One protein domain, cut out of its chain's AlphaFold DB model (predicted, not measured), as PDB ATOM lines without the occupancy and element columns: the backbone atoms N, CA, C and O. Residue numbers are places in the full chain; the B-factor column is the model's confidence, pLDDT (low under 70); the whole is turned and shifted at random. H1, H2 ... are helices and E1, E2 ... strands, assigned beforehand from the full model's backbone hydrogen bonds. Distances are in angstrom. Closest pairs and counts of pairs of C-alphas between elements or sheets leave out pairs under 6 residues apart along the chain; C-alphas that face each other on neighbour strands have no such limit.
ATOM      1  N   ALA A   5     -38.691   3.144  28.074       81.25
ATOM      2  CA  ALA A   5     -37.925   2.588  29.180       81.25
ATOM      3  C   ALA A   5     -36.450   2.578  28.809       81.25
ATOM      4  O   ALA A   5     -36.091   2.635  27.636       81.25
ATOM      5  N   ILE A   6     -35.591   2.489  29.814       82.62
ATOM      6  CA  ILE A   6     -34.149   2.412  29.611       82.62
ATOM      7  C   ILE A   6     -33.737   0.961  29.839       82.62
ATOM      8  O   ILE A   6     -33.984   0.395  30.906       82.62
ATOM      9  N   LYS A   7     -33.136   0.352  28.820       83.75
ATOM     10  CA  LYS A   7     -32.381  -0.894  28.934       83.75
ATOM     11  C   LYS A   7     -30.939  -0.530  29.240       83.75
ATOM     12  O   LYS A   7     -30.356   0.305  28.557       83.75
ATOM     13  N   VAL A   8     -30.375  -1.141  30.270       80.94
ATOM     14  CA  VAL A   8     -28.973  -0.985  30.653       80.94
ATOM     15  C   VAL A   8     -28.285  -2.339  30.580       80.94
ATOM     16  O   VAL A   8     -28.844  -3.360  30.981       80.94
ATOM     17  N   TRP A   9     -27.064  -2.352  30.064       80.38
ATOM     18  CA  TRP A   9     -26.199  -3.521  30.053       80.38
ATOM     19  C   TRP A   9     -25.055  -3.263  31.026       80.38
ATOM     20  O   TRP A   9     -24.278  -2.318  30.870       80.38
ATOM     21  N   LEU A  10     -24.953  -4.130  32.031       69.19
ATOM     22  CA  LEU A  10     -23.890  -4.098  33.038       69.19
ATOM     23  C   LEU A  10     -22.650  -4.898  32.602       69.19
ATOM     24  O   LEU A  10     -21.630  -4.880  33.280       69.19
ATOM     25  N   SER A  11     -22.721  -5.629  31.487       68.25
ATOM     26  CA  SER A  11     -21.638  -6.483  30.990       68.25
ATOM     27  C   SER A  11     -21.468  -6.368  29.478       68.25
ATOM     28  O   SER A  11     -22.403  -6.025  28.759       68.25
ATOM     29  N   LYS A  12     -20.270  -6.713  28.979       61.97
ATOM     30  CA  LYS A  12     -19.979  -6.841  27.534       61.97
ATOM     31  C   LYS A  12     -20.787  -7.956  26.849       61.97
ATOM     32  O   LYS A  12     -20.780  -8.046  25.625       61.97
ATOM     33  N   SER A  13     -21.461  -8.802  27.625       61.47
ATOM     34  CA  SER A  13     -22.389  -9.813  27.128       61.47
ATOM     35  C   SER A  13     -23.714  -9.167  26.731       61.47
ATOM     36  O   SER A  13     -24.453  -8.667  27.574       61.47
ATOM     37  N   GLU A  14     -24.062  -9.240  25.448       61.09
ATOM     38  CA  GLU A  14     -25.319  -8.693  24.906       61.09
ATOM     39  C   GLU A  14     -26.585  -9.364  25.470       61.09
ATOM     40  O   GLU A  14     -27.690  -8.845  25.309       61.09
ATOM     41  N   LYS A  15     -26.427 -10.508  26.149       62.62
ATOM     42  CA  LYS A  15     -27.517 -11.292  26.742       62.62
ATOM     43  C   LYS A  15     -27.956 -10.804  28.126       62.62
ATOM     44  O   LYS A  15     -29.077 -11.110  28.516       62.62
ATOM     45  N   ASP A  16     -27.130 -10.029  28.826       67.75
ATOM     46  CA  ASP A  16     -27.406  -9.559  30.190       67.75
ATOM     47  C   ASP A  16     -27.862  -8.094  30.182       67.75
ATOM     48  O   ASP A  16     -27.186  -7.194  30.692       67.75
ATOM     49  N   TRP A  17     -29.010  -7.849  29.547       75.81
ATOM     50  CA  TRP A  17     -29.686  -6.556  29.613       75.81
ATOM     51  C   TRP A  17     -30.703  -6.535  30.746       75.81
ATOM     52  O   TRP A  17     -31.444  -7.491  30.978       75.81
ATOM     53  N   PHE A  18     -30.773  -5.398  31.425       75.88
ATOM     54  CA  PHE A  18     -31.714  -5.147  32.501       75.88
ATOM     55  C   PHE A  18     -32.575  -3.944  32.142       75.88
ATOM     56  O   PHE A  18     -32.085  -2.945  31.620       75.88
ATOM     57  N   LEU A  19     -33.873  -4.022  32.433       77.19
ATOM     58  CA  LEU A  19     -34.701  -2.820  32.443       77.19
ATOM     59  C   LEU A  19     -34.374  -2.029  33.694       77.19
ATOM     60  O   LEU A  19     -34.346  -2.592  34.791       77.19
ATOM     61  N   TYR A  20     -34.175  -0.729  33.515       76.06
ATOM     62  CA  TYR A  20     -34.019   0.193  34.620       76.06
ATOM     63  C   TYR A  20     -35.299   0.165  35.456       76.06
ATOM     64  O   TYR A  20     -36.353   0.671  35.055       76.06
ATOM     65  N   LYS A  21     -35.218  -0.522  36.591       76.12
ATOM     66  CA  LYS A  21     -36.312  -0.723  37.528       76.12
ATOM     67  C   LYS A  21     -35.876  -0.279  38.905       76.12
ATOM     68  O   LYS A  21     -34.713  -0.401  39.275       76.12
ATOM     69  N   ASP A  22     -36.851   0.206  39.642       71.56
ATOM     70  CA  ASP A  22     -36.722   0.542  41.042       71.56
ATOM     71  C   ASP A  22     -36.357  -0.719  41.845       71.56
ATOM     72  O   ASP A  22     -36.918  -1.795  41.604       71.56
ATOM     73  N   LEU A  23     -35.385  -0.610  42.750       64.06
ATOM     74  CA  LEU A  23     -34.928  -1.732  43.573       64.06
ATOM     75  C   LEU A  23     -35.932  -2.073  44.679       64.06
ATOM     76  O   LEU A  23     -35.987  -3.233  45.077       64.06
ATOM     77  N   GLU A  24     -36.739  -1.108  45.126       63.91
ATOM     78  CA  GLU A  24     -37.683  -1.302  46.233       63.91
ATOM     79  C   GLU A  24     -38.976  -1.978  45.767       63.91
ATOM     80  O   GLU A  24     -39.424  -2.953  46.362       63.91
ATOM     81  N   ASP A  25     -39.550  -1.518  44.652       61.78
ATOM     82  CA  ASP A  25     -40.833  -2.038  44.150       61.78
ATOM     83  C   ASP A  25     -40.689  -2.971  42.937       61.78
ATOM     84  O   ASP A  25     -41.683  -3.482  42.412       61.78
ATOM     85  N   HIS A  26     -39.466  -3.178  42.432       65.12
ATOM     86  CA  HIS A  26     -39.197  -3.890  41.173       65.12
ATOM     87  C   HIS A  26     -39.956  -3.322  39.960       65.12
ATOM     88  O   HIS A  26     -40.200  -4.022  38.971       65.12
ATOM     89  N   VAL A  27     -40.324  -2.043  40.023       68.56
ATOM     90  CA  VAL A  27     -41.120  -1.354  39.009       68.56
ATOM     91  C   VAL A  27     -40.203  -0.711  37.976       68.56
ATOM     92  O   VAL A  27     -39.353   0.107  38.317       68.56
ATOM     93  N   VAL A  28     -40.399  -1.037  36.696       73.81
ATOM     94  CA  VAL A  28     -39.637  -0.435  35.588       73.81
ATOM     95  C   VAL A  28     -39.919   1.063  35.533       73.81
ATOM     96  O   VAL A  28     -41.073   1.485  35.565       73.81
ATOM     97  N   HIS A  29     -38.902   1.907  35.441       73.88
ATOM     98  CA  HIS A  29     -39.161   3.313  35.167       73.88
ATOM     99  C   HIS A  29     -39.509   3.494  33.699       73.88
ATOM    100  O   HIS A  29     -38.795   3.067  32.795       73.88
ATOM    101  N   THR A  30     -40.658   4.126  33.489       76.06
ATOM    102  CA  THR A  30     -41.161   4.469  32.170       76.06
ATOM    103  C   THR A  30     -41.286   5.979  32.070       76.06
ATOM    104  O   THR A  30     -41.789   6.656  32.974       76.06
ATOM    105  N   TRP A  31     -40.808   6.536  30.974       79.12
ATOM    106  CA  TRP A  31     -40.847   7.950  30.661       79.12
ATOM    107  C   TRP A  31     -41.812   8.165  29.509       79.12
ATOM    108  O   TRP A  31     -41.829   7.424  28.538       79.12
ATOM    109  N   SER A  32     -42.632   9.200  29.603       76.62
ATOM    110  CA  SER A  32     -43.518   9.615  28.513       76.62
ATOM    111  C   SER A  32     -42.817  10.531  27.502       76.62
ATOM    112  O   SER A  32     -43.355  10.784  26.429       76.62
ATOM    113  N   ARG A  33     -41.620  11.036  27.836       79.75
ATOM    114  CA  ARG A  33     -40.785  11.874  26.966       79.75
ATOM    115  C   ARG A  33     -39.425  11.224  26.773       79.75
ATOM    116  O   ARG A  33     -38.789  10.866  27.763       79.75
ATOM    117  N   LYS A  34     -38.983  11.149  25.517       78.25
ATOM    118  CA  LYS A  34     -37.672  10.612  25.151       78.25
ATOM    119  C   LYS A  34     -36.530  11.451  25.731       78.25
ATOM    120  O   LYS A  34     -35.653  10.874  26.349       78.25
ATOM    121  N   GLU A  35     -36.622  12.784  25.686       81.19
ATOM    122  CA  GLU A  35     -35.614  13.689  26.277       81.19
ATOM    123  C   GLU A  35     -35.314  13.371  27.747       81.19
ATOM    124  O   GLU A  35     -34.157  13.272  28.131       81.19
ATOM    125  N   LYS A  36     -36.345  13.123  28.569       78.81
ATOM    126  CA  LYS A  36     -36.131  12.738  29.975       78.81
ATOM    127  C   LYS A  36     -35.461  11.373  30.116       78.81
ATOM    128  O   LYS A  36     -34.712  11.167  31.063       78.81
ATOM    129  N   ALA A  37     -35.768  10.434  29.223       79.25
ATOM    130  CA  ALA A  37     -35.108   9.135  29.215       79.25
ATOM    131  C   ALA A  37     -33.643   9.262  28.760       79.25
ATOM    132  O   ALA A  37     -32.785   8.607  29.337       79.25
ATOM    133  N   GLU A  38     -33.350  10.135  27.792       79.00
ATOM    134  CA  GLU A  38     -31.986  10.440  27.335       79.00
ATOM    135  C   GLU A  38     -31.160  11.110  28.435       79.00
ATOM    136  O   GLU A  38     -30.017  10.728  28.650       79.00
ATOM    137  N   GLU A  39     -31.743  12.044  29.183       81.56
ATOM    138  CA  GLU A  39     -31.069  12.726  30.292       81.56
ATOM    139  C   GLU A  39     -30.672  11.741  31.404       81.56
ATOM    140  O   GLU A  39     -29.525  11.724  31.846       81.56
ATOM    141  N   VAL A  40     -31.585  10.840  31.790       77.75
ATOM    142  CA  VAL A  40     -31.293   9.775  32.766       77.75
ATOM    143  C   VAL A  40     -30.297   8.762  32.203       77.75
ATOM    144  O   VAL A  40     -29.407   8.322  32.923       77.75
ATOM    145  N   MET A  41     -30.405   8.409  30.921       77.69
ATOM    146  CA  MET A  41     -29.447   7.532  30.246       77.69
ATOM    147  C   MET A  41     -28.035   8.130  30.231       77.69
ATOM    148  O   MET A  41     -27.077   7.388  30.402       77.69
ATOM    149  N   ASN A  42     -27.905   9.444  30.049       76.62
ATOM    150  CA  ASN A  42     -26.619  10.142  30.039       76.62
ATOM    151  C   ASN A  42     -26.020  10.267  31.454       76.62
ATOM    152  O   ASN A  42     -24.807  10.244  31.627       76.62
ATOM    153  N   LEU A  43     -26.874  10.340  32.480       78.12
ATOM    154  CA  LEU A  43     -26.462  10.295  33.889       78.12
ATOM    155  C   LEU A  43     -26.037   8.893  34.354       78.12
ATOM    156  O   LEU A  43     -25.319   8.762  35.343       78.12
ATOM    157  N   LEU A  44     -26.494   7.841  33.676       70.44
ATOM    158  CA  LEU A  44     -26.143   6.463  33.993       70.44
ATOM    159  C   LEU A  44     -24.766   6.126  33.400       70.44
ATOM    160  O   LEU A  44     -24.630   5.964  32.191       70.44
ATOM    161  N   GLU A  45     -23.759   5.913  34.250       65.19
ATOM    162  CA  GLU A  45     -22.437   5.388  33.858       65.19
ATOM    163  C   GLU A  45     -22.498   3.884  33.504       65.19
ATOM    164  O   GLU A  45     -21.847   3.034  34.112       65.19
ATOM    165  N   CYS A  46     -23.339   3.513  32.538       65.56
ATOM    166  CA  CYS A  46     -23.474   2.139  32.055       65.56
ATOM    167  C   CYS A  46     -22.608   1.912  30.809       65.56
ATOM    168  O   CYS A  46     -22.423   2.805  29.989       65.56
ATOM    169  N   THR A  47     -22.114   0.683  30.618       68.31
ATOM    170  CA  THR A  47     -21.296   0.327  29.438       68.31
ATOM    171  C   THR A  47     -22.079   0.464  28.131       68.31
ATOM    172  O   THR A  47     -21.535   0.874  27.108       68.31
ATOM    173  N   LYS A  48     -23.362   0.097  28.163       75.31
ATOM    174  CA  LYS A  48     -24.311   0.295  27.071       75.31
ATOM    175  C   LYS A  48     -25.664   0.582  27.706       75.31
ATOM    176  O   LYS A  48     -26.050  -0.080  28.670       75.31
ATOM    177  N   ALA A  49     -26.362   1.578  27.188       78.62
ATOM    178  CA  ALA A  49     -27.732   1.884  27.552       78.62
ATOM    179  C   ALA A  49     -28.506   2.201  26.271       78.62
ATOM    180  O   ALA A  49     -27.929   2.675  25.296       78.62
ATOM    181  N   GLU A  50     -29.789   1.876  26.245       81.19
ATOM    182  CA  GLU A  50     -30.641   2.062  25.076       81.19
ATOM    183  C   GLU A  50     -32.059   2.361  25.535       81.19
ATOM    184  O   GLU A  50     -32.597   1.711  26.436       81.19
ATOM    185  N   ILE A  51     -32.675   3.349  24.898       82.75
ATOM    186  CA  ILE A  51     -34.072   3.669  25.141       82.75
ATOM    187  C   ILE A  51     -34.915   2.739  24.281       82.75
ATOM    188  O   ILE A  51     -34.803   2.726  23.059       82.75
ATOM    189  N   THR A  52     -35.778   1.974  24.930       81.00
ATOM    190  CA  THR A  52     -36.687   1.039  24.285       81.00
ATOM    191  C   THR A  52     -38.125   1.483  24.510       81.00
ATOM    192  O   THR A  52     -38.497   1.882  25.611       81.00
ATOM    193  N   GLU A  53     -38.948   1.402  23.473       78.06
ATOM    194  CA  GLU A  53     -40.406   1.553  23.594       78.06
ATOM    195  C   GLU A  53     -41.094   0.203  23.855       78.06
ATOM    196  O   GLU A  53     -42.270   0.146  24.212       78.06
ATOM    197  N   ASP A  54     -40.340  -0.891  23.718       68.94
ATOM    198  CA  ASP A  54     -40.822  -2.256  23.880       68.94
ATOM    199  C   ASP A  54     -40.754  -2.661  25.358       68.94
ATOM    200  O   ASP A  54     -39.773  -3.228  25.855       68.94
ATOM    201  N   ILE A  55     -41.787  -2.253  26.094       70.44
ATOM    202  CA  ILE A  55     -41.963  -2.547  27.515       70.44
ATOM    203  C   ILE A  55     -43.068  -3.591  27.633       70.44
ATOM    204  O   ILE A  55     -44.172  -3.356  27.137       70.44
ATOM    205  N   PRO A  56     -42.838  -4.718  28.329       68.25
ATOM    206  CA  PRO A  56     -43.880  -5.712  28.489       68.25
ATOM    207  C   PRO A  56     -45.095  -5.086  29.203       68.25
ATOM    208  O   PRO A  56     -44.924  -4.460  30.257       68.25
ATOM    209  N   PRO A  57     -46.324  -5.269  28.684       66.31
ATOM    210  CA  PRO A  57     -47.539  -4.687  29.253       66.31
ATOM    211  C   PRO A  57     -47.727  -4.923  30.765       66.31
ATOM    212  O   PRO A  57     -48.148  -3.980  31.438       66.31
ATOM    213  N   PRO A  58     -47.366  -6.083  31.364       66.56
ATOM    214  CA  PRO A  58     -47.445  -6.241  32.819       66.56
ATOM    215  C   PRO A  58     -46.452  -5.360  33.593       66.56
ATOM    216  O   PRO A  58     -46.762  -4.935  34.705       66.56
ATOM    217  N   ALA A  59     -45.277  -5.053  33.033       65.94
ATOM    218  CA  ALA A  59     -44.344  -4.112  33.651       65.94
ATOM    219  C   ALA A  59     -44.864  -2.677  33.523       65.94
ATOM    220  O   ALA A  59     -44.836  -1.930  34.498       65.94
ATOM    221  N   LEU A  60     -45.417  -2.320  32.359       67.06
ATOM    222  CA  LEU A  60     -45.998  -1.001  32.127       67.06
ATOM    223  C   LEU A  60     -47.192  -0.714  33.049       67.06
ATOM    224  O   LEU A  60     -47.306   0.400  33.561       67.06
ATOM    225  N   ALA A  61     -48.056  -1.707  33.276       66.06
ATOM    226  CA  ALA A  61     -49.188  -1.594  34.191       66.06
ATOM    227  C   ALA A  61     -48.710  -1.265  35.612       66.06
ATOM    228  O   ALA A  61     -49.107  -0.240  36.160       66.06
ATOM    229  N   ARG A  62     -47.741  -2.027  36.141       69.69
ATOM    230  CA  ARG A  62     -47.158  -1.785  37.473       69.69
ATOM    231  C   ARG A  62     -46.505  -0.406  37.598       69.69
ATOM    232  O   ARG A  62     -46.661   0.267  38.616       69.69
ATOM    233  N   SER A  63     -45.806   0.046  36.557       65.94
ATOM    234  CA  SER A  63     -45.200   1.383  36.510       65.94
ATOM    235  C   SER A  63     -46.227   2.503  36.484       65.94
ATOM    236  O   SER A  63     -46.072   3.505  37.186       65.94
ATOM    237  N   THR A  64     -47.283   2.327  35.695       65.62
ATOM    238  CA  THR A  64     -48.392   3.278  35.608       65.62
ATOM    239  C   THR A  64     -49.145   3.350  36.929       65.62
ATOM    240  O   THR A  64     -49.412   4.449  37.404       65.62
ATOM    241  N   GLU A  65     -49.407   2.207  37.564       68.69
ATOM    242  CA  GLU A  65     -50.072   2.120  38.864       68.69
ATOM    243  C   GLU A  65     -49.267   2.804  39.976       68.69
ATOM    244  O   GLU A  65     -49.837   3.598  40.726       68.69
ATOM    245  N   LYS A  66     -47.943   2.583  40.067       67.00
ATOM    246  CA  LYS A  66     -47.090   3.284  41.053       67.00
ATOM    247  C   LYS A  66     -47.111   4.798  40.811       67.00
ATOM    248  O   LYS A  66     -47.302   5.568  41.749       67.00
ATOM    249  N   LYS A  67     -46.986   5.241  39.552       62.91
ATOM    250  CA  LYS A  67     -47.060   6.671  39.199       62.91
ATOM    251  C   LYS A  67     -48.435   7.291  39.450       62.91
ATOM    252  O   LYS A  67     -48.497   8.452  39.839       62.91
ATOM    253  N   GLN A  68     -49.522   6.550  39.236       58.41
ATOM    254  CA  GLN A  68     -50.873   7.000  39.570       58.41
ATOM    255  C   GLN A  68     -51.065   7.107  41.080       58.41
ATOM    256  O   GLN A  68     -51.600   8.111  41.531       58.41
ATOM    257  N   LYS A  69     -50.582   6.136  41.864       59.53
ATOM    258  CA  LYS A  69     -50.640   6.201  43.331       59.53
ATOM    259  C   LYS A  69     -49.870   7.397  43.890       59.53
ATOM    260  O   LYS A  69     -50.393   8.088  44.753       59.53
ATOM    261  N   LEU A  70     -48.683   7.683  43.350       55.72
ATOM    262  CA  LEU A  70     -47.892   8.862  43.724       55.72
ATOM    263  C   LEU A  70     -48.587  10.185  43.357       55.72
ATOM    264  O   LEU A  70     -48.485  11.144  44.105       55.72
ATOM    265  N   LYS A  71     -49.330  10.234  42.243       51.62
ATOM    266  CA  LYS A  71     -50.115  11.416  41.841       51.62
ATOM    267  C   LYS A  71     -51.382  11.661  42.667       51.62
ATOM    268  O   LYS A  71     -51.957  12.733  42.553       51.62
ATOM    269  N   VAL A  72     -51.860  10.670  43.419       49.09
ATOM    270  CA  VAL A  72     -53.104  10.764  44.207       49.09
ATOM    271  C   VAL A  72     -52.847  11.283  45.632       49.09
ATOM    272  O   VAL A  72     -53.795  11.539  46.363       49.09
ATOM    273  N   GLN A  73     -51.584  11.469  46.034       40.84
ATOM    274  CA  GLN A  73     -51.211  11.979  47.362       40.84
ATOM    275  C   GLN A  73     -50.836  13.473  47.405       40.84
ATOM    276  O   GLN A  73     -50.243  13.901  48.394       40.84
TER     277      GLN A  73
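This is residues 5 to 73 of the 74 residues of an uncharacterized protein of SAR116 cluster bacterium (UniProt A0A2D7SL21). A small sheet of three antiparallel strands has one helix, H1, over one face, while a second, longer helix, H2, lies off the sheet and reaches away from this body, with its last residues sticking out. The hairpin loop between E1 and E2 lies at one end of the longest axis and the end of H2 at the other. The printed part has 69 residues, with two named helices and three named strands in the order E1, E2, H1, E3, H2; the sheet runs E2, E1, E3, and the class is mixed, helices and strands. The whole is compact, with a radius of gyration of the C-alphas of 12.5 A, yet elongated in outline, spanning 40 by 23 by 21 A.

In the sheet, E1 is residues 5 to 9, 13.3 A from first to last C-alpha, and begins at C-alpha 5 at (-37.925, 2.588, 29.180). E2 is residues 17 to 19, 6.9 A long, and E3 is residues 48 to 52, 12.7 A long. H1 is residues 34 to 43, 14.2 A long, beginning at C-alpha 34 at (-37.672, 10.612, 25.151). H2 is residues 57 to 71, 20.6 A long, and ends at C-alpha 71 at (-50.115, 11.416, 41.841).

E1 is the inner strand, and E2 and E3 are edge strands. E1 and E3 are antiparallel at 157 degrees, with N 7 and O 50 at 2.8 A and N 50 and O 7 at 2.9 A, within hydrogen-bond range. E1 and E2 form a hairpin, antiparallel at 150 degrees, with N 8 and O 18 at 2.8 A. H1 is on the sheet at a height of 9.4 A and makes two layers with it, a helix on one face of a sheet. It lies over E3 and only just over E1, where 3 of its C-alphas fall, and runs along the strands, at 17 degrees to E3 on the local plane. The closest C-alphas of H1 and E3 are those of Met 41 and Ala 49, 6.5 A apart; those of H1 and E1 are Ala 37 and Ile 6, 6.8 A apart. E2, H1 and E3 form a split strand-helix-strand unit, two strands running the same way with E1 between them, with a right-handed crossover. H2 is not on the sheet and is apart from E1, E2 and H1. In H1 and H2 every O i to N i+4 pair is within hydrogen-bond range.

The C-alphas farthest apart are those of Lys 12 and Gln 73, 41.5 A. Residues 68 to 73, of which 68 to 71 belong to H2, stand free. The link from E2 to H1, residues 20 to 33, is long; those from H1 to E3 and from E3 to H2 are tight. The printed part has no cut. Its mean pLDDT is 70.8, and 34 residues are under 70, among them 10 to 16 and 56 to 73.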